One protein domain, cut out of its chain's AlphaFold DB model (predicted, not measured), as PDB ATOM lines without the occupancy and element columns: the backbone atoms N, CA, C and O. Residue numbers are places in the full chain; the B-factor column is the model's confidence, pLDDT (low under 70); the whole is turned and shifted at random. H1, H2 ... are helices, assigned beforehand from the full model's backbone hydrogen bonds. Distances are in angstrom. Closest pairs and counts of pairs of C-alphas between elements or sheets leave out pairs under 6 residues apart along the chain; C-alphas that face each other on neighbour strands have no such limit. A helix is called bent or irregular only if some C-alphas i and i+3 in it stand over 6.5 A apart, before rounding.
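This is residues 2 to 139 of the 139 residues of an uncharacterized protein of Alphaproteobacteria bacterium RIFCSPLOWO2_01_FULL_40_26 (UniProt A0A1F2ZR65). Start with H2, the longest helix by residues, with 26: the chain folds back after it into H3 as a hairpin, and H5 lies alongside to make a three-helix up-and-down bundle, each helix running against the one before it in the chain. H1 packs steeply on one end of this bundle by residues 15 to 17, its residues 2 to 9 sticking out, while the bent H4 is a separate arm far from the bundle. The printed part has 138 residues with five named helices, H1 to H5 in chain order, and no named strand: all helix. It is loose, with a radius of gyration of the C-alphas of 20.3 A, and elongated, spanning 63 by 36 by 27 A.

Look first at H2, residues 22 to 47, with a kink of 30 degrees near residue 37. It touches H3, residues 51 to 75, opposite ways at a shallow tilt of 10 degrees; the closest C-alphas, of Ile 45 and Asp 54, are 5.4 A apart. H3, the hub, touches H5, residues 117 to 138, at Ala 62 and Met 129, closest C-alphas 4.8 A. H1, residues 2 to 17, touches H3 at a steep tilt of 61 degrees, closest C-alphas Thr 16 and Ala 71, 5.6 A. H4, residues 84 to 106, was assigned as one helix by its hydrogen bonds but is bent, C-alphas 96 and 99 being 6.8 A apart; its arms H4a and H4b touch no helix. Every O i to N i+4 pair is within hydrogen-bond range in H1, H3 and H4b; in H2 17 of 22 are, in H4a 8 of 9, in H5 17 of 18.

Find C-alpha 22 at (130.433, 110.972, 117.080); from there H2 runs 34.8 A. H3 runs 35.9 A, H5 31.2 A to C-alpha 138 at (153.369, 86.188, 109.698), and H1 22.8 A. H4a, residues 84 to 96, runs 19.2 A, and H4b, residues 99 to 106, 10.5 A.

The C-alphas farthest apart, of Asn 49 and Glu 85, are 63.1 A apart. The printed part has no cut and no long link. Confidence is low, under 70, at residues 77 to 115 and 138 to 139.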
ATOM      1  N   ARG A   2     149.282 125.128 107.635       75.06
ATOM      2  CA  ARG A   2     149.324 125.297 109.112       75.06
ATOM      3  C   ARG A   2     147.949 125.279 109.791       75.06
ATOM      4  O   ARG A   2     147.797 124.641 110.825       75.06
ATOM      5  N   GLU A   3     146.949 125.914 109.186       81.00
ATOM      6  CA  GLU A   3     145.583 125.941 109.732       81.00
ATOM      7  C   GLU A   3     144.876 124.582 109.705       81.00
ATOM      8  O   GLU A   3     144.039 124.290 110.553       81.00
ATOM      9  N   ILE A   4     145.206 123.727 108.737       81.06
ATOM     10  CA  ILE A   4     144.616 122.387 108.644       81.06
ATOM     11  C   ILE A   4     145.217 121.507 109.741       81.06
ATOM     12  O   ILE A   4     144.484 120.865 110.491       81.06
ATOM     13  N   PHE A   5     146.540 121.551 109.911       81.75
ATOM     14  CA  PHE A   5     147.223 120.835 110.989       81.75
ATOM     15  C   PHE A   5     146.751 121.274 112.380       81.75
ATOM     16  O   PHE A   5     146.564 120.427 113.255       81.75
ATOM     17  N   SER A   6     146.512 122.572 112.598       86.25
ATOM     18  CA  SER A   6     145.993 123.051 113.883       86.25
ATOM     19  C   SER A   6     144.572 122.544 114.153       86.25
ATOM     20  O   SER A   6     144.292 122.108 115.272       86.25
ATOM     21  N   LYS A   7     143.705 122.503 113.132       84.75
ATOM     22  CA  LYS A   7     142.351 121.929 113.226       84.75
ATOM     23  C   LYS A   7     142.375 120.431 113.530       84.75
ATOM     24  O   LYS A   7     141.654 119.990 114.423       84.75
ATOM     25  N   ILE A   8     143.234 119.664 112.857       85.25
ATOM     26  CA  ILE A   8     143.395 118.221 113.104       85.25
ATOM     27  C   ILE A   8     143.872 117.981 114.538       85.25
ATOM     28  O   ILE A   8     143.280 117.183 115.262       85.25
ATOM     29  N   LYS A   9     144.890 118.722 114.990       87.06
ATOM     30  CA  LYS A   9     145.416 118.606 116.358       87.06
ATOM     31  C   LYS A   9     144.362 118.960 117.411       87.06
ATOM     32  O   LYS A   9     144.282 118.298 118.447       87.06
ATOM     33  N   ALA A  10     143.547 119.982 117.156       87.06
ATOM     34  CA  ALA A  10     142.444 120.351 118.035       87.06
ATOM     35  C   ALA A  10     141.369 119.252 118.093       87.06
ATOM     36  O   ALA A  10     140.972 118.868 119.192       87.06
ATOM     37  N   SER A  11     140.962 118.705 116.941       85.62
ATOM     38  CA  SER A  11     139.997 117.597 116.863       85.62
ATOM     39  C   SER A  11     140.522 116.348 117.576       85.62
ATOM     40  O   SER A  11     139.829 115.792 118.421       85.62
ATOM     41  N   PHE A  12     141.793 115.984 117.377       86.31
ATOM     42  CA  PHE A  12     142.433 114.870 118.085       86.31
ATOM     43  C   PHE A  12     142.417 115.058 119.611       86.31
ATOM     44  O   PHE A  12     142.097 114.137 120.369       86.31
ATOM     45  N   LYS A  13     142.722 116.275 120.089       87.19
ATOM     46  CA  LYS A  13     142.708 116.596 121.525       87.19
ATOM     47  C   LYS A  13     141.298 116.496 122.116       87.19
ATOM     48  O   LYS A  13     141.148 115.974 123.217       87.19
ATOM     49  N   ARG A  14     140.278 116.970 121.397       85.50
ATOM     50  CA  ARG A  14     138.865 116.874 121.804       85.50
ATOM     51  C   ARG A  14     138.350 115.433 121.767       85.50
ATOM     52  O   ARG A  14     137.734 114.995 122.735       85.50
ATOM     53  N   ALA A  15     138.697 114.661 120.738       86.25
ATOM     54  CA  ALA A  15     138.375 113.236 120.635       86.25
ATOM     55  C   ALA A  15     138.970 112.441 121.803       86.25
ATOM     56  O   ALA A  15     138.282 111.671 122.467       86.25
ATOM     57  N   THR A  16     140.226 112.722 122.153       86.75
ATOM     58  CA  THR A  16     140.889 112.087 123.303       86.75
ATOM     59  C   THR A  16     140.224 112.452 124.637       86.75
ATOM     60  O   THR A  16     140.239 111.660 125.584       86.75
ATOM     61  N   LYS A  17     139.597 113.630 124.734       84.75
ATOM     62  CA  LYS A  17     138.786 114.032 125.892       84.75
ATOM     63  C   LYS A  17     137.376 113.432 125.897       84.75
ATOM     64  O   LYS A  17     136.781 113.362 126.967       84.75
ATOM     65  N   GLY A  18     136.884 112.927 124.766       82.44
ATOM     66  CA  GLY A  18     135.506 112.445 124.620       82.44
ATOM     67  C   GLY A  18     134.497 113.543 124.268       82.44
ATOM     68  O   GLY A  18     133.301 113.335 124.428       82.44
ATOM     69  N   GLU A  19     134.971 114.718 123.847       84.56
ATOM     70  CA  GLU A  19     134.150 115.907 123.561       84.56
ATOM     71  C   GLU A  19     133.864 116.077 122.058       84.56
ATOM     72  O   GLU A  19     133.135 116.985 121.663       84.56
ATOM     73  N   GLU A  20     134.458 115.241 121.201       84.19
ATOM     74  CA  GLU A  20     134.255 115.321 119.752       84.19
ATOM     75  C   GLU A  20     132.913 114.691 119.354       84.19
ATOM     76  O   GLU A  20     132.463 113.699 119.931       84.19
ATOM     77  N   ALA A  21     132.277 115.250 118.324       82.06
ATOM     78  CA  ALA A  21     131.044 114.698 117.789       82.06
ATOM     79  C   ALA A  21     131.270 113.292 117.210       82.06
ATOM     80  O   ALA A  21     132.178 113.073 116.405       82.06
ATOM     81  N   LEU A  22     130.376 112.358 117.548       80.56
ATOM     82  CA  LEU A  22     130.433 110.972 117.080       80.56
ATOM     83  C   LEU A  22     130.474 110.865 115.546       80.56
ATOM     84  O   LEU A  22     131.220 110.058 115.006       80.56
ATOM     85  N   ASN A  23     129.731 111.720 114.836       79.06
ATOM     86  CA  ASN A  23     129.759 111.752 113.371       79.06
ATOM     87  C   ASN A  23     131.151 112.089 112.818       79.06
ATOM     88  O   ASN A  23     131.554 111.507 111.819       79.06
ATOM     89  N   ILE A  24     131.890 112.997 113.465       84.81
ATOM     90  CA  ILE A  24     133.258 113.343 113.052       84.81
ATOM     91  C   ILE A  24     134.186 112.157 113.326       84.81
ATOM     92  O   ILE A  24     134.994 111.816 112.469       84.81
ATOM     93  N   MET A  25     134.034 111.485 114.471       86.75
ATOM     94  CA  MET A  25     134.788 110.261 114.759       86.75
ATOM     95  C   MET A  25     134.542 109.182 113.702       86.75
ATOM     96  O   MET A  25     135.490 108.657 113.138       86.75
ATOM     97  N   ILE A  26     133.285 108.907 113.357       85.00
ATOM     98  CA  ILE A  26     132.949 107.841 112.406       85.00
ATOM     99  C   ILE A  26     133.410 108.182 110.985       85.00
ATOM    100  O   ILE A  26     134.085 107.375 110.351       85.00
ATOM    101  N   TRP A  27     133.058 109.362 110.471       83.62
ATOM    102  CA  TRP A  27     133.316 109.704 109.071       83.62
ATOM    103  C   TRP A  27     134.749 110.166 108.825       83.62
ATOM    104  O   TRP A  27     135.381 109.727 107.867       83.62
ATOM    105  N   TRP A  28     135.257 111.058 109.676       84.81
ATOM    106  CA  TRP A  28     136.544 111.708 109.444       84.81
ATOM    107  C   TRP A  28     137.720 110.909 109.998       84.81
ATOM    108  O   TRP A  28     138.759 110.828 109.353       84.81
ATOM    109  N   TRP A  29     137.565 110.318 111.183       88.38
ATOM    110  CA  TRP A  29     138.625 109.516 111.801       88.38
ATOM    111  C   TRP A  29     138.503 108.025 111.476       88.38
ATOM    112  O   TRP A  29     139.515 107.353 111.373       88.38
ATOM    113  N   GLY A  30     137.298 107.511 111.248       88.75
ATOM    114  CA  GLY A  30     137.081 106.105 110.929       88.75
ATOM    115  C   GLY A  30     137.157 105.802 109.433       88.75
ATOM    116  O   GLY A  30     138.150 105.271 108.946       88.75
ATOM    117  N   ILE A  31     136.112 106.163 108.681       86.94
ATOM    118  CA  ILE A  31     135.958 105.797 107.260       86.94
ATOM    119  C   ILE A  31     137.143 106.262 106.407       86.94
ATOM    120  O   ILE A  31     137.665 105.483 105.609       86.94
ATOM    121  N   LEU A  32     137.610 107.502 106.592       88.44
ATOM    122  CA  LEU A  32     138.799 107.982 105.881       88.44
ATOM    123  C   LEU A  32     140.057 107.190 106.238       88.44
ATOM    124  O   LEU A  32     140.856 106.899 105.351       88.44
ATOM    125  N   ALA A  33     140.239 106.826 107.508       89.38
ATOM    126  CA  ALA A  33     141.398 106.048 107.913       89.38
ATOM    127  C   ALA A  33     141.363 104.630 107.346       89.38
ATOM    128  O   ALA A  33     142.409 104.146 106.931       89.38
ATOM    129  N   TYR A  34     140.186 104.002 107.248       87.94
ATOM    130  CA  TYR A  34     140.044 102.704 106.582       87.94
ATOM    131  C   TYR A  34     140.372 102.782 105.092       87.94
ATOM    132  O   TYR A  34     141.081 101.926 104.565       87.94
ATOM    133  N   ALA A  35     139.897 103.825 104.405       89.31
ATOM    134  CA  ALA A  35     140.226 104.028 102.999       89.31
ATOM    135  C   ALA A  35     141.743 104.200 102.809       89.31
ATOM    136  O   ALA A  35     142.343 103.549 101.957       89.31
ATOM    137  N   VAL A  36     142.386 105.024 103.639       90.44
ATOM    138  CA  VAL A  36     143.843 105.219 103.594       90.44
ATOM    139  C   VAL A  36     144.590 103.931 103.943       90.44
ATOM    140  O   VAL A  36     145.557 103.586 103.262       90.44
ATOM    141  N   SER A  37     144.154 103.195 104.965       88.62
ATOM    142  CA  SER A  37     144.835 101.978 105.400       88.62
ATOM    143  C   SER A  37     144.796 100.891 104.331       88.62
ATOM    144  O   SER A  37     145.820 100.278 104.059       88.62
ATOM    145  N   TYR A  38     143.640 100.686 103.701       87.50
ATOM    146  CA  TYR A  38     143.461  99.649 102.689       87.50
ATOM    147  C   TYR A  38     144.116 100.030 101.353       87.50
ATOM    148  O   TYR A  38     144.920  99.284 100.810       87.50
ATOM    149  N   PHE A  39     143.844 101.228 100.822       89.06
ATOM    150  CA  PHE A  39     144.330 101.579  99.483       89.06
ATOM    151  C   PHE A  39     145.796 102.008  99.451       89.06
ATOM    152  O   PHE A  39     146.493 101.727  98.476       89.06
ATOM    153  N   ILE A  40     146.272 102.710 100.484       90.50
ATOM    154  CA  ILE A  40     147.615 103.303 100.486       90.50
ATOM    155  C   ILE A  40     148.576 102.440 101.295       90.50
ATOM    156  O   ILE A  40     149.616 102.039 100.778       90.50
ATOM    157  N   ILE A  41     148.244 102.154 102.557       88.19
ATOM    158  CA  ILE A  41     149.183 101.489 103.468       88.19
ATOM    159  C   ILE A  41     149.384 100.022 103.097       88.19
ATOM    160  O   ILE A  41     150.523  99.568 103.042       88.19
ATOM    161  N   GLU A  42     148.309  99.295 102.794       87.19
ATOM    162  CA  GLU A  42     148.410  97.893 102.387       87.19
ATOM    163  C   GLU A  42     149.216  97.741 101.090       87.19
ATOM    164  O   GLU A  42     150.180  96.979 101.048       87.19
ATOM    165  N   SER A  43     148.915  98.556 100.070       86.19
ATOM    166  CA  SER A  43     149.687  98.608  98.820       86.19
ATOM    167  C   SER A  43     151.174  98.880  99.062       86.19
ATOM    168  O   SER A  43     152.035  98.299  98.401       86.19
ATOM    169  N   LEU A  44     151.494  99.743 100.028       86.81
ATOM    170  CA  LEU A  44     152.869 100.089 100.368       86.81
ATOM    171  C   LEU A  44     153.601  98.936 101.081       86.81
ATOM    172  O   LEU A  44     154.750  98.666 100.743       86.81
ATOM    173  N   ILE A  45     152.930  98.211 101.986       84.12
ATOM    174  CA  ILE A  45     153.462  96.997 102.643       84.12
ATOM    175  C   ILE A  45     153.668  95.851 101.637       84.12
ATOM    176  O   ILE A  45     154.565  95.024 101.801       84.12
ATOM    177  N   MET A  46     152.837  95.766 100.594       83.38
ATOM    178  CA  MET A  46     153.022  94.770  99.533       83.38
ATOM    179  C   MET A  46     154.164  95.139  98.576       83.38
ATOM    180  O   MET A  46     154.852  94.249  98.083       83.38
ATOM    181  N   ALA A  47     154.375  96.431  98.305       84.94
ATOM    182  CA  ALA A  47     155.414  96.902  97.389       84.94
ATOM    183  C   ALA A  47     156.823  96.907  98.010       84.94
ATOM    184  O   ALA A  47     157.819  96.750  97.301       84.94
ATOM    185  N   ILE A  48     156.922  97.115  99.324       81.81
ATOM    186  CA  ILE A  48     158.194  97.163 100.044       81.81
ATOM    187  C   ILE A  48     158.571  95.746 100.503       81.81
ATOM    188  O   ILE A  48     157.851  95.100 101.249       81.81
ATOM    189  N   ASN A  49     159.747  95.262 100.093       74.25
ATOM    190  CA  ASN A  49     160.286  93.959 100.523       74.25
ATOM    191  C   ASN A  49     161.163  94.044 101.790       74.25
ATOM    192  O   ASN A  49     161.868  93.098 102.141       74.25
ATOM    193  N   PHE A  50     161.152  95.182 102.484       82.06
ATOM    194  CA  PHE A  50     161.922  95.388 103.709       82.06
ATOM    195  C   PHE A  50     161.073  95.092 104.944       82.06
ATOM    196  O   PHE A  50     160.334  95.947 105.430       82.06
ATOM    197  N   ARG A  51     161.282  93.906 105.523       79.44
ATOM    198  CA  ARG A  51     160.555  93.403 106.703       79.44
ATOM    199  C   ARG A  51     160.472  94.398 107.869       79.44
ATOM    200  O   ARG A  51     159.434  94.511 108.507       79.44
ATOM    201  N   PHE A  52     161.543  95.145 108.149       82.44
ATOM    202  CA  PHE A  52     161.546  96.127 109.243       82.44
ATOM    203  C   PHE A  52     160.580  97.297 109.000       82.44
ATOM    204  O   PHE A  52     159.911  97.750 109.927       82.44
ATOM    205  N   ILE A  53     160.488  97.772 107.754       84.44
ATOM    206  CA  ILE A  53     159.595  98.874 107.377       84.44
ATOM    207  C   ILE A  53     158.140  98.407 107.474       84.44
ATOM    208  O   ILE A  53     157.318  99.108 108.061       84.44
ATOM    209  N   ASP A  54     157.847  97.195 107.002       83.75
ATOM    210  CA  ASP A  54     156.510  96.596 107.077       83.75
ATOM    211  C   ASP A  54     156.019  96.471 108.523       83.75
ATOM    212  O   ASP A  54     154.887  96.853 108.834       83.75
ATOM    213  N   ILE A  55     156.884  95.988 109.423       85.56
ATOM    214  CA  ILE A  55     156.577  95.865 110.854       85.56
ATOM    215  C   ILE A  55     156.307  97.243 111.462       85.56
ATOM    216  O   ILE A  55     155.328  97.412 112.187       85.56
ATOM    217  N   LEU A  56     157.147  98.238 111.161       89.75
ATOM    218  CA  LEU A  56     157.008  99.585 111.713       89.75
ATOM    219  C   LEU A  56     155.702 100.250 111.265       89.75
ATOM    220  O   LEU A  56     154.974 100.806 112.087       89.75
ATOM    221  N   ILE A  57     155.370 100.149 109.979       89.38
ATOM    222  CA  ILE A  57     154.131 100.698 109.422       89.38
ATOM    223  C   ILE A  57     152.914  99.982 110.011       89.38
ATOM    224  O   ILE A  57     151.975 100.635 110.469       89.38
ATOM    225  N   SER A  58     152.954  98.651 110.077       89.31
ATOM    226  CA  SER A  58     151.875  97.848 110.661       89.31
ATOM    227  C   SER A  58     151.655  98.172 112.141       89.31
ATOM    228  O   SER A  58     150.512  98.294 112.583       89.31
ATOM    229  N   ALA A  59     152.731  98.395 112.906       89.38
ATOM    230  CA  ALA A  59     152.652  98.799 114.306       89.38
ATOM    231  C   ALA A  59     152.005 100.184 114.470       89.38
ATOM    232  O   ALA A  59     151.139 100.361 115.329       89.38
ATOM    233  N   VAL A  60     152.367 101.155 113.624       91.44
ATOM    234  CA  VAL A  60     151.742 102.489 113.621       91.44
ATOM    235  C   VAL A  60     150.244 102.391 113.320       91.44
ATOM    236  O   VAL A  60     149.444 103.024 114.011       91.44
ATOM    237  N   MET A  61     149.847 101.563 112.349       91.69
ATOM    238  CA  MET A  61     148.433 101.355 112.021       91.69
ATOM    239  C   MET A  61     147.662 100.676 113.153       91.69
ATOM    240  O   MET A  61     146.570 101.121 113.504       91.69
ATOM    241  N   ALA A  62     148.231  99.641 113.773       90.69
ATOM    242  CA  ALA A  62     147.612  98.972 114.913       90.69
ATOM    243  C   ALA A  62     147.411  99.936 116.097       90.69
ATOM    244  O   ALA A  62     146.335  99.963 116.698       90.69
ATOM    245  N   LEU A  63     148.402 100.786 116.392       92.56
ATOM    246  CA  LEU A  63     148.288 101.826 117.422       92.56
ATOM    247  C   LEU A  63     147.208 102.856 117.084       92.56
ATOM    248  O   LEU A  63     146.456 103.268 117.971       92.56
ATOM    249  N   TYR A  64     147.108 103.258 115.817       93.44
ATOM    250  CA  TYR A  64     146.079 104.184 115.360       93.44
ATOM    251  C   TYR A  64     144.670 103.622 115.577       93.44
ATOM    252  O   TYR A  64     143.846 104.283 116.208       93.44
ATOM    253  N   PHE A  65     144.399 102.397 115.114       91.56
ATOM    254  CA  PHE A  65     143.084 101.770 115.289       91.56
ATOM    255  C   PHE A  65     142.782 101.465 116.760       91.56
ATOM    256  O   PHE A  65     141.644 101.623 117.196       91.56
ATOM    257  N   GLY A  66     143.798 101.145 117.567       91.06
ATOM    258  CA  GLY A  66     143.655 101.043 119.021       91.06
ATOM    259  C   GLY A  66     143.250 102.371 119.677       91.06
ATOM    260  O   GLY A  66     142.347 102.407 120.519       91.06
ATOM    261  N   TRP A  67     143.867 103.486 119.267       93.94
ATOM    262  CA  TRP A  67     143.460 104.821 119.715       93.94
ATOM    263  C   TRP A  67     142.046 105.171 119.239       93.94
ATOM    264  O   TRP A  67     141.251 105.667 120.039       93.94
ATOM    265  N   HIS A  68     141.715 104.888 117.977       91.62
ATOM    266  CA  HIS A  68     140.397 105.163 117.408       91.62
ATOM    267  C   HIS A  68     139.301 104.398 118.158       91.62
ATOM    268  O   HIS A  68     138.331 105.013 118.600       91.62
ATOM    269  N   PHE A  69     139.515 103.109 118.442       89.88
ATOM    270  CA  PHE A  69     138.623 102.287 119.261       89.88
ATOM    271  C   PHE A  69     138.379 102.914 120.643       89.88
ATOM    272  O   PHE A  69     137.237 103.046 121.101       89.88
ATOM    273  N   TYR A  70     139.452 103.345 121.319       89.56
ATOM    274  CA  TYR A  70     139.356 104.012 122.620       89.56
ATOM    275  C   TYR A  70     138.580 105.332 122.529       89.56
ATOM    276  O   TYR A  70     137.663 105.571 123.323       89.56
ATOM    277  N   ALA A  71     138.927 106.184 121.565       88.00
ATOM    278  CA  ALA A  71     138.305 107.485 121.364       88.00
ATOM    279  C   ALA A  71     136.819 107.342 121.016       88.00
ATOM    280  O   ALA A  71     135.986 108.045 121.587       88.00
ATOM    281  N   LEU A  72     136.464 106.382 120.162       87.81
ATOM    282  CA  LEU A  72     135.091 106.104 119.767       87.81
ATOM    283  C   LEU A  72     134.255 105.629 120.959       87.81
ATOM    284  O   LEU A  72     133.177 106.165 121.205       87.81
ATOM    285  N   LYS A  73     134.776 104.700 121.772       85.06
ATOM    286  CA  LYS A  73     134.106 104.251 123.004       85.06
ATOM    287  C   LYS A  73     133.926 105.385 124.016       85.06
ATOM    288  O   LYS A  73     132.940 105.403 124.750       85.06
ATOM    289  N   LYS A  74     134.871 106.326 124.068       84.19
ATOM    290  CA  LYS A  74     134.822 107.482 124.970       84.19
ATOM    291  C   LYS A  74     133.845 108.563 124.496       84.19
ATOM    292  O   LYS A  74     133.186 109.166 125.339       84.19
ATOM    293  N   CYS A  75     133.745 108.779 123.184       81.75
ATOM    294  CA  CYS A  75     132.814 109.726 122.556       81.75
ATOM    295  C   CYS A  75     131.402 109.142 122.370       81.75
ATOM    296  O   CYS A  75     130.460 109.888 122.101       81.75
ATOM    297  N   ALA A  76     131.238 107.819 122.485       76.62
ATOM    298  CA  ALA A  76     129.941 107.168 122.385       76.62
ATOM    299  C   ALA A  76     128.965 107.754 123.419       76.62
ATOM    300  O   ALA A  76     129.338 107.927 124.587       76.62
ATOM    301  N   PRO A  77     127.711 108.056 123.031       65.06
ATOM    302  CA  PRO A  77     126.742 108.627 123.947       65.06
ATOM    303  C   PRO A  77     126.555 107.675 125.127       65.06
ATOM    304  O   PRO A  77     126.090 106.542 124.976       65.06
ATOM    305  N   LYS A  78     126.919 108.132 126.332       58.44
ATOM    306  CA  LYS A  78     126.561 107.432 127.566       58.44
ATOM    307  C   LYS A  78     125.041 107.341 127.569       58.44
ATOM    308  O   LYS A  78     124.379 108.374 127.616       58.44
ATOM    309  N   LYS A  79     124.498 106.120 127.469       52.16
ATOM    310  CA  LYS A  79     123.048 105.885 127.514       52.16
ATOM    311  C   LYS A  79     122.478 106.714 128.673       52.16
ATOM    312  O   LYS A  79     122.981 106.555 129.791       52.16
ATOM    313  N   PRO A  80     121.503 107.613 128.435       43.62
ATOM    314  CA  PRO A  80     120.936 108.402 129.516       43.62
ATOM    315  C   PRO A  80     120.424 107.431 130.581       43.62
ATOM    316  O   PRO A  80     119.778 106.427 130.258       43.62
ATOM    317  N   LYS A  81     120.763 107.685 131.850       43.81
ATOM    318  CA  LYS A  81     120.184 106.957 132.983       43.81
ATOM    319  C   LYS A  81     118.707 107.351 133.068       43.81
ATOM    320  O   LYS A  81     118.350 108.229 133.839       43.81
ATOM    321  N   LEU A  82     117.872 106.736 132.233       45.44
ATOM    322  CA  LEU A  82     116.422 106.893 132.279       45.44
ATOM    323  C   LEU A  82     115.928 106.442 133.656       45.44
ATOM    324  O   LEU A  82     116.153 105.290 134.050       45.44
ATOM    325  N   THR A  83     115.257 107.341 134.369       51.69
ATOM    326  CA  THR A  83     114.512 107.034 135.593       51.69
ATOM    327  C   THR A  83     113.388 106.035 135.281       51.69
ATOM    328  O   THR A  83     112.886 105.953 134.154       51.69
ATOM    329  N   SER A  84     112.994 105.216 136.265       52.97
ATOM    330  CA  SER A  84     111.999 104.141 136.073       52.97
ATOM    331  C   SER A  84     110.653 104.632 135.516       52.97
ATOM    332  O   SER A  84     109.952 103.866 134.853       52.97
ATOM    333  N   GLU A  85     110.304 105.902 135.731       53.38
ATOM    334  CA  GLU A  85     109.071 106.513 135.226       53.38
ATOM    335  C   GLU A  85     109.121 106.840 133.724       53.38
ATOM    336  O   GLU A  85     108.158 106.567 133.003       53.38
ATOM    337  N   GLU A  86     110.255 107.321 133.204       54.44
ATOM    338  CA  GLU A  86     110.433 107.581 131.766       54.44
ATOM    339  C   GLU A  86     110.502 106.278 130.956       54.44
ATOM    340  O   GLU A  86     109.937 106.189 129.864       54.44
ATOM    341  N   LYS A  87     111.098 105.216 131.523       53.88
ATOM    342  CA  LYS A  87     111.082 103.865 130.926       53.88
ATOM    343  C   LYS A  87     109.668 103.309 130.761       53.88
ATOM    344  O   LYS A  87     109.390 102.667 129.748       53.88
ATOM    345  N   LYS A  88     108.773 103.549 131.729       57.16
ATOM    346  CA  LYS A  88     107.372 103.103 131.649       57.16
ATOM    347  C   LYS A  88     106.599 103.857 130.562       57.16
ATOM    348  O   LYS A  88     105.884 103.215 129.793       57.16
ATOM    349  N   LYS A  89     106.802 105.175 130.426       55.84
ATOM    350  CA  LYS A  89     106.198 105.978 129.340       55.84
ATOM    351  C   LYS A  89     106.700 105.549 127.952       55.84
ATOM    352  O   LYS A  89     105.890 105.358 127.046       55.84
ATOM    353  N   LEU A  90     108.003 105.288 127.809       56.06
ATOM    354  CA  LEU A  90     108.596 104.769 126.569       56.06
ATOM    355  C   LEU A  90     108.115 103.351 126.223       56.06
ATOM    356  O   LEU A  90     107.839 103.085 125.057       56.06
ATOM    357  N   CYS A  91     107.953 102.453 127.201       53.94
ATOM    358  CA  CYS A  91     107.401 101.111 126.959       53.94
ATOM    359  C   CYS A  91     105.936 101.153 126.496       53.94
ATOM    360  O   CYS A  91     105.547 100.372 125.625       53.94
ATOM    361  N   GLY A  92     105.134 102.070 127.051       57.28
ATOM    362  CA  GLY A  92     103.745 102.287 126.636       57.28
ATOM    363  C   GLY A  92     103.635 102.765 125.185       57.28
ATOM    364  O   GLY A  92     102.883 102.185 124.404       57.28
ATOM    365  N   GLN A  93     104.452 103.749 124.789       55.66
ATOM    366  CA  GLN A  93     104.507 104.231 123.402       55.66
ATOM    367  C   GLN A  93     105.114 103.195 122.435       55.66
ATOM    368  O   GLN A  93     104.612 103.016 121.325       55.66
ATOM    369  N   GLN A  94     106.145 102.447 122.851       55.69
ATOM    370  CA  GLN A  94     106.776 101.417 122.014       55.69
ATOM    371  C   GLN A  94     105.858 100.229 121.716       55.69
ATOM    372  O   GLN A  94     105.912  99.702 120.606       55.69
ATOM    373  N   ARG A  95     105.002  99.806 122.658       56.84
ATOM    374  CA  ARG A  95     104.035  98.722 122.409       56.84
ATOM    375  C   ARG A  95     103.019  99.089 121.330       56.84
ATOM    376  O   ARG A  95     102.712  98.246 120.494       56.84
ATOM    377  N   HIS A  96     102.565 100.341 121.305       57.53
ATOM    378  CA  HIS A  96     101.630 100.824 120.289       57.53
ATOM    379  C   HIS A  96     102.295 100.971 118.905       57.53
ATOM    380  O   HIS A  96     101.665 100.747 117.873       57.53
ATOM    381  N   GLU A  97     103.594 101.289 118.859       57.53
ATOM    382  CA  GLU A  97     104.350 101.386 117.604       57.53
ATOM    383  C   GLU A  97     104.937 100.061 117.094       57.53
ATOM    384  O   GLU A  97     105.302  99.980 115.919       57.53
ATOM    385  N   MET A  98     105.046  99.019 117.929       57.12
ATOM    386  CA  MET A  98     105.690  97.754 117.551       57.12
ATOM    387  C   MET A  98     104.977  97.052 116.392       57.12
ATOM    388  O   MET A  98     105.651  96.619 115.461       57.12
ATOM    389  N   GLY A  99     103.640  97.004 116.393       63.50
ATOM    390  CA  GLY A  99     102.870  96.394 115.299       63.50
ATOM    391  C   GLY A  99     103.062  97.122 113.963       63.50
ATOM    392  O   GLY A  99     103.309  96.493 112.935       63.50
ATOM    393  N   LYS A 100     103.065  98.463 113.984       62.34
ATOM    394  CA  LYS A 100     103.342  99.295 112.799       62.34
ATOM    395  C   LYS A 100     104.789  99.168 112.311       62.34
ATOM    396  O   LYS A 100     105.015  99.097 111.106       62.34
ATOM    397  N   LYS A 101     105.770  99.118 113.220       60.31
ATOM    398  CA  LYS A 101     107.192  98.914 112.882       60.31
ATOM    399  C   LYS A 101     107.463  97.521 112.325       60.31
ATOM    400  O   LYS A 101     108.283  97.393 111.423       60.31
ATOM    401  N   PHE A 102     106.792  96.494 112.840       62.56
ATOM    402  CA  PHE A 102     106.938  95.129 112.344       62.56
ATOM    403  C   PHE A 102     106.384  95.003 110.923       62.56
ATOM    404  O   PHE A 102     107.087  94.504 110.054       62.56
ATOM    405  N   LEU A 103     105.200  95.565 110.650       63.50
ATOM    406  CA  LEU A 103     104.634  95.623 109.296       63.50
ATOM    407  C   LEU A 103     105.511  96.425 108.321       63.50
ATOM    408  O   LEU A 103     105.739  95.966 107.211       63.50
ATOM    409  N   ARG A 104     106.076  97.571 108.735       58.59
ATOM    410  CA  ARG A 104     107.023  98.344 107.901       58.59
ATOM    411  C   ARG A 104     108.334  97.606 107.619       58.59
ATOM    412  O   ARG A 104     108.857  97.711 106.514       58.59
ATOM    413  N   LYS A 105     108.859  96.851 108.591       54.84
ATOM    414  CA  LYS A 105     110.043  95.992 108.410       54.84
ATOM    415  C   LYS A 105     109.749  94.774 107.531       54.84
ATOM    416  O   LYS A 105     110.591  94.415 106.719       54.84
ATOM    417  N   LEU A 106     108.562  94.176 107.667       63.25
ATOM    418  CA  LEU A 106     108.086  93.074 106.826       63.25
ATOM    419  C   LEU A 106     107.915  93.529 105.367       63.25
ATOM    420  O   LEU A 106     108.272  92.802 104.450       63.25
ATOM    421  N   PHE A 107     107.447  94.763 105.161       63.78
ATOM    422  CA  PHE A 107     107.342  95.414 103.851       63.78
ATOM    423  C   PHE A 107     108.664  96.012 103.329       63.78
ATOM    424  O   PHE A 107     108.634  96.786 102.376       63.78
ATOM    425  N   LEU A 108     109.818  95.684 103.934       53.47
ATOM    426  CA  LEU A 108     111.153  96.146 103.509       53.47
ATOM    427  C   LEU A 108     111.331  97.680 103.444       53.47
ATOM    428  O   LEU A 108     112.322  98.163 102.904       53.47
ATOM    429  N   GLN A 109     110.425  98.467 104.037       53.44
ATOM    430  CA  GLN A 109     110.522  99.934 104.049       53.44
ATOM    431  C   GLN A 109     111.562 100.463 105.053       53.44
ATOM    432  O   GLN A 109     111.947 101.627 104.977       53.44
ATOM    433  N   GLU A 110     112.036  99.632 105.986       43.47
ATOM    434  CA  GLU A 110     113.131  99.971 106.901       43.47
ATOM    435  C   GLU A 110     114.240  98.904 106.832       43.47
ATOM    436  O   GLU A 110     113.930  97.711 106.898       43.47
ATOM    437  N   PRO A 111     115.531  99.292 106.766       48.41
ATOM    438  CA  PRO A 111     116.635  98.339 106.760       48.41
ATOM    439  C   PRO A 111     116.630  97.488 108.040       48.41
ATOM    440  O   PRO A 111     116.569  97.997 109.163       48.41
ATOM    441  N   ILE A 112     116.708  96.167 107.848       47.06
ATOM    442  CA  ILE A 112     116.597  95.116 108.881       47.06
ATOM    443  C   ILE A 112     117.688  95.253 109.957       47.06
ATOM    444  O   ILE A 112     117.511  94.850 111.107       47.06
ATOM    445  N   SER A 113     118.792  95.910 109.617       48.16
ATOM    446  CA  SER A 113     119.965  96.066 110.455       48.16
ATOM    447  C   SER A 113     120.070  97.524 110.944       48.16
ATOM    448  O   SER A 113     120.758  98.354 110.359       48.16
ATOM    449  N   LYS A 114     119.395  97.858 112.053       54.59
ATOM    450  CA  LYS A 114     119.767  99.025 112.881       54.59
ATOM    451  C   LYS A 114     120.976  98.643 113.739       54.59
ATOM    452  O   LYS A 114     120.866  98.591 114.961       54.59
ATOM    453  N   TRP A 115     122.087  98.268 113.108       58.94
ATOM    454  CA  TRP A 115     123.327  98.069 113.852       58.94
ATOM    455  C   TRP A 115     123.774  99.435 114.354       58.94
ATOM    456  O   TRP A 115     123.736 100.413 113.608       58.94
ATOM    457  N   ASP A 116     124.118  99.511 115.640       73.38
ATOM    458  CA  ASP A 116     124.659 100.734 116.220       73.38
ATOM    459  C   ASP A 116     125.926 101.086 115.425       73.38
ATOM    460  O   ASP A 116     126.849 100.266 115.389       73.38
ATOM    461  N   PRO A 117     125.985 102.245 114.746       74.62
ATOM    462  CA  PRO A 117     127.135 102.601 113.925       74.62
ATOM    463  C   PRO A 117     128.425 102.622 114.753       74.62
ATOM    464  O   PRO A 117     129.488 102.315 114.228       74.62
ATOM    465  N   VAL A 118     128.338 102.878 116.063       80.06
ATOM    466  CA  VAL A 118     129.476 102.738 116.977       80.06
ATOM    467  C   VAL A 118     129.948 101.290 117.040       80.06
ATOM    468  O   VAL A 118     131.138 101.029 116.921       80.06
ATOM    469  N   PHE A 119     129.028 100.341 117.204       81.25
ATOM    470  CA  PHE A 119     129.369  98.924 117.286       81.25
ATOM    471  C   PHE A 119     129.995  98.411 115.988       81.25
ATOM    472  O   PHE A 119     131.008  97.721 116.045       81.25
ATOM    473  N   VAL A 120     129.442  98.792 114.832       83.12
ATOM    474  CA  VAL A 120     130.009  98.427 113.523       83.12
ATOM    475  C   VAL A 120     131.446  98.924 113.414       83.12
ATOM    476  O   VAL A 120     132.339  98.141 113.110       83.12
ATOM    477  N   MET A 121     131.691 100.193 113.739       85.06
ATOM    478  CA  MET A 121     133.031 100.779 113.670       85.06
ATOM    479  C   MET A 121     134.009 100.119 114.646       85.06
ATOM    480  O   MET A 121     135.142  99.852 114.271       85.06
ATOM    481  N   LEU A 122     133.576  99.763 115.860       86.56
ATOM    482  CA  LEU A 122     134.426  99.021 116.800       86.56
ATOM    483  C   LEU A 122     134.819  97.638 116.259       86.56
ATOM    484  O   LEU A 122     135.953  97.208 116.451       86.56
ATOM    485  N   VAL A 123     133.897  96.931 115.597       86.81
ATOM    486  CA  VAL A 123     134.199  95.635 114.968       86.81
ATOM    487  C   VAL A 123     135.199  95.813 113.828       86.81
ATOM    488  O   VAL A 123     136.152  95.041 113.735       86.81
ATOM    489  N   VAL A 124     135.021  96.845 112.998       88.12
ATOM    490  CA  VAL A 124     135.954  97.155 111.907       88.12
ATOM    491  C   VAL A 124     137.331  97.544 112.455       88.12
ATOM    492  O   VAL A 124     138.327  97.020 111.972       88.12
ATOM    493  N   ASP A 125     137.410  98.359 113.511       88.19
ATOM    494  CA  ASP A 125     138.676  98.710 114.169       88.19
ATOM    495  C   ASP A 125     139.438  97.471 114.646       88.19
ATOM    496  O   ASP A 125     140.640  97.347 114.413       88.19
ATOM    497  N   VAL A 126     138.740  96.533 115.295       89.44
ATOM    498  CA  VAL A 126     139.341  95.278 115.769       89.44
ATOM    499  C   VAL A 126     139.801  94.416 114.595       89.44
ATOM    500  O   VAL A 126     140.897  93.858 114.651       89.44
ATOM    501  N   PHE A 127     139.006  94.331 113.528       89.81
ATOM    502  CA  PHE A 127     139.379  93.602 112.317       89.81
ATOM    503  C   PHE A 127     140.630  94.197 111.659       89.81
ATOM    504  O   PHE A 127     141.581  93.466 111.387       89.81
ATOM    505  N   CYS A 128     140.676  95.517 111.466       88.25
ATOM    506  CA  CYS A 128     141.838  96.206 110.910       88.25
ATOM    507  C   CYS A 128     143.071  96.023 111.798       88.25
ATOM    508  O   CYS A 128     144.146  95.699 111.297       88.25
ATOM    509  N   MET A 129     142.925  96.162 113.117       89.44
ATOM    510  CA  MET A 129     144.018  95.928 114.055       89.44
ATOM    511  C   MET A 129     144.557  94.496 113.936       89.44
ATOM    512  O   MET A 129     145.766  94.313 113.833       89.44
ATOM    513  N   ALA A 130     143.682  93.488 113.890       88.81
ATOM    514  CA  ALA A 130     144.083  92.093 113.714       88.81
ATOM    515  C   ALA A 130     144.776  91.852 112.363       88.81
ATOM    516  O   ALA A 130     145.793  91.162 112.319       88.81
ATOM    517  N   HIS A 131     144.273  92.453 111.284       88.94
ATOM    518  CA  HIS A 131     144.872  92.360 109.954       88.94
ATOM    519  C   HIS A 131     146.308  92.911 109.935       88.94
ATOM    520  O   HIS A 131     147.229  92.207 109.523       88.94
ATOM    521  N   PHE A 132     146.531  94.121 110.465       86.31
ATOM    522  CA  PHE A 132     147.874  94.712 110.520       86.31
ATOM    523  C   PHE A 132     148.807  93.993 111.503       86.31
ATOM    524  O   PHE A 132     149.988  93.824 111.214       86.31
ATOM    525  N   LEU A 133     148.296  93.492 112.632       86.38
ATOM    526  CA  LEU A 133     149.077  92.620 113.517       86.38
ATOM    527  C   LEU A 133     149.468  91.305 112.824       86.38
ATOM    528  O   LEU A 133     150.560  90.792 113.063       86.38
ATOM    529  N   GLY A 134     148.624  90.788 111.929       84.38
ATOM    530  CA  GLY A 134     148.916  89.615 111.107       84.38
ATOM    531  C   GLY A 134     150.181  89.778 110.261       84.38
ATOM    532  O   GLY A 134     150.978  88.841 110.195       84.38
ATOM    533  N   TYR A 135     150.422  90.970 109.702       81.94
ATOM    534  CA  TYR A 135     151.665  91.276 108.981       81.94
ATOM    535  C   TYR A 135     152.902  91.278 109.882       81.94
ATOM    536  O   TYR A 135     153.983  90.945 109.413       81.94
ATOM    537  N   ILE A 136     152.761  91.604 111.168       80.56
ATOM    538  CA  ILE A 136     153.878  91.568 112.124       80.56
ATOM    539  C   ILE A 136     154.228  90.126 112.506       80.56
ATOM    540  O   ILE A 136     155.400  89.797 112.659       80.56
ATOM    541  N   VAL A 137     153.215  89.273 112.691       78.88
ATOM    542  CA  VAL A 137     153.407  87.890 113.156       78.88
ATOM    543  C   VAL A 137     153.785  86.941 112.014       78.88
ATOM    544  O   VAL A 137     154.549  86.006 112.238       78.88
ATOM    545  N   SER A 138     153.253  87.155 110.806       67.31
ATOM    546  CA  SER A 138     153.369  86.188 109.698       67.31
ATOM    547  C   SER A 138     154.503  86.468 108.707       67.31
ATOM    548  O   SER A 138     154.867  85.553 107.972       67.31
ATOM    549  N   LYS A 139     155.050  87.692 108.647       58.81
ATOM    550  CA  LYS A 139     156.230  88.014 107.819       58.81
ATOM    551  C   LYS A 139     157.503  87.937 108.642       58.81
ATOM    552  O   LYS A 139     158.494  87.377 108.133       58.81
TER     553      LYS A 139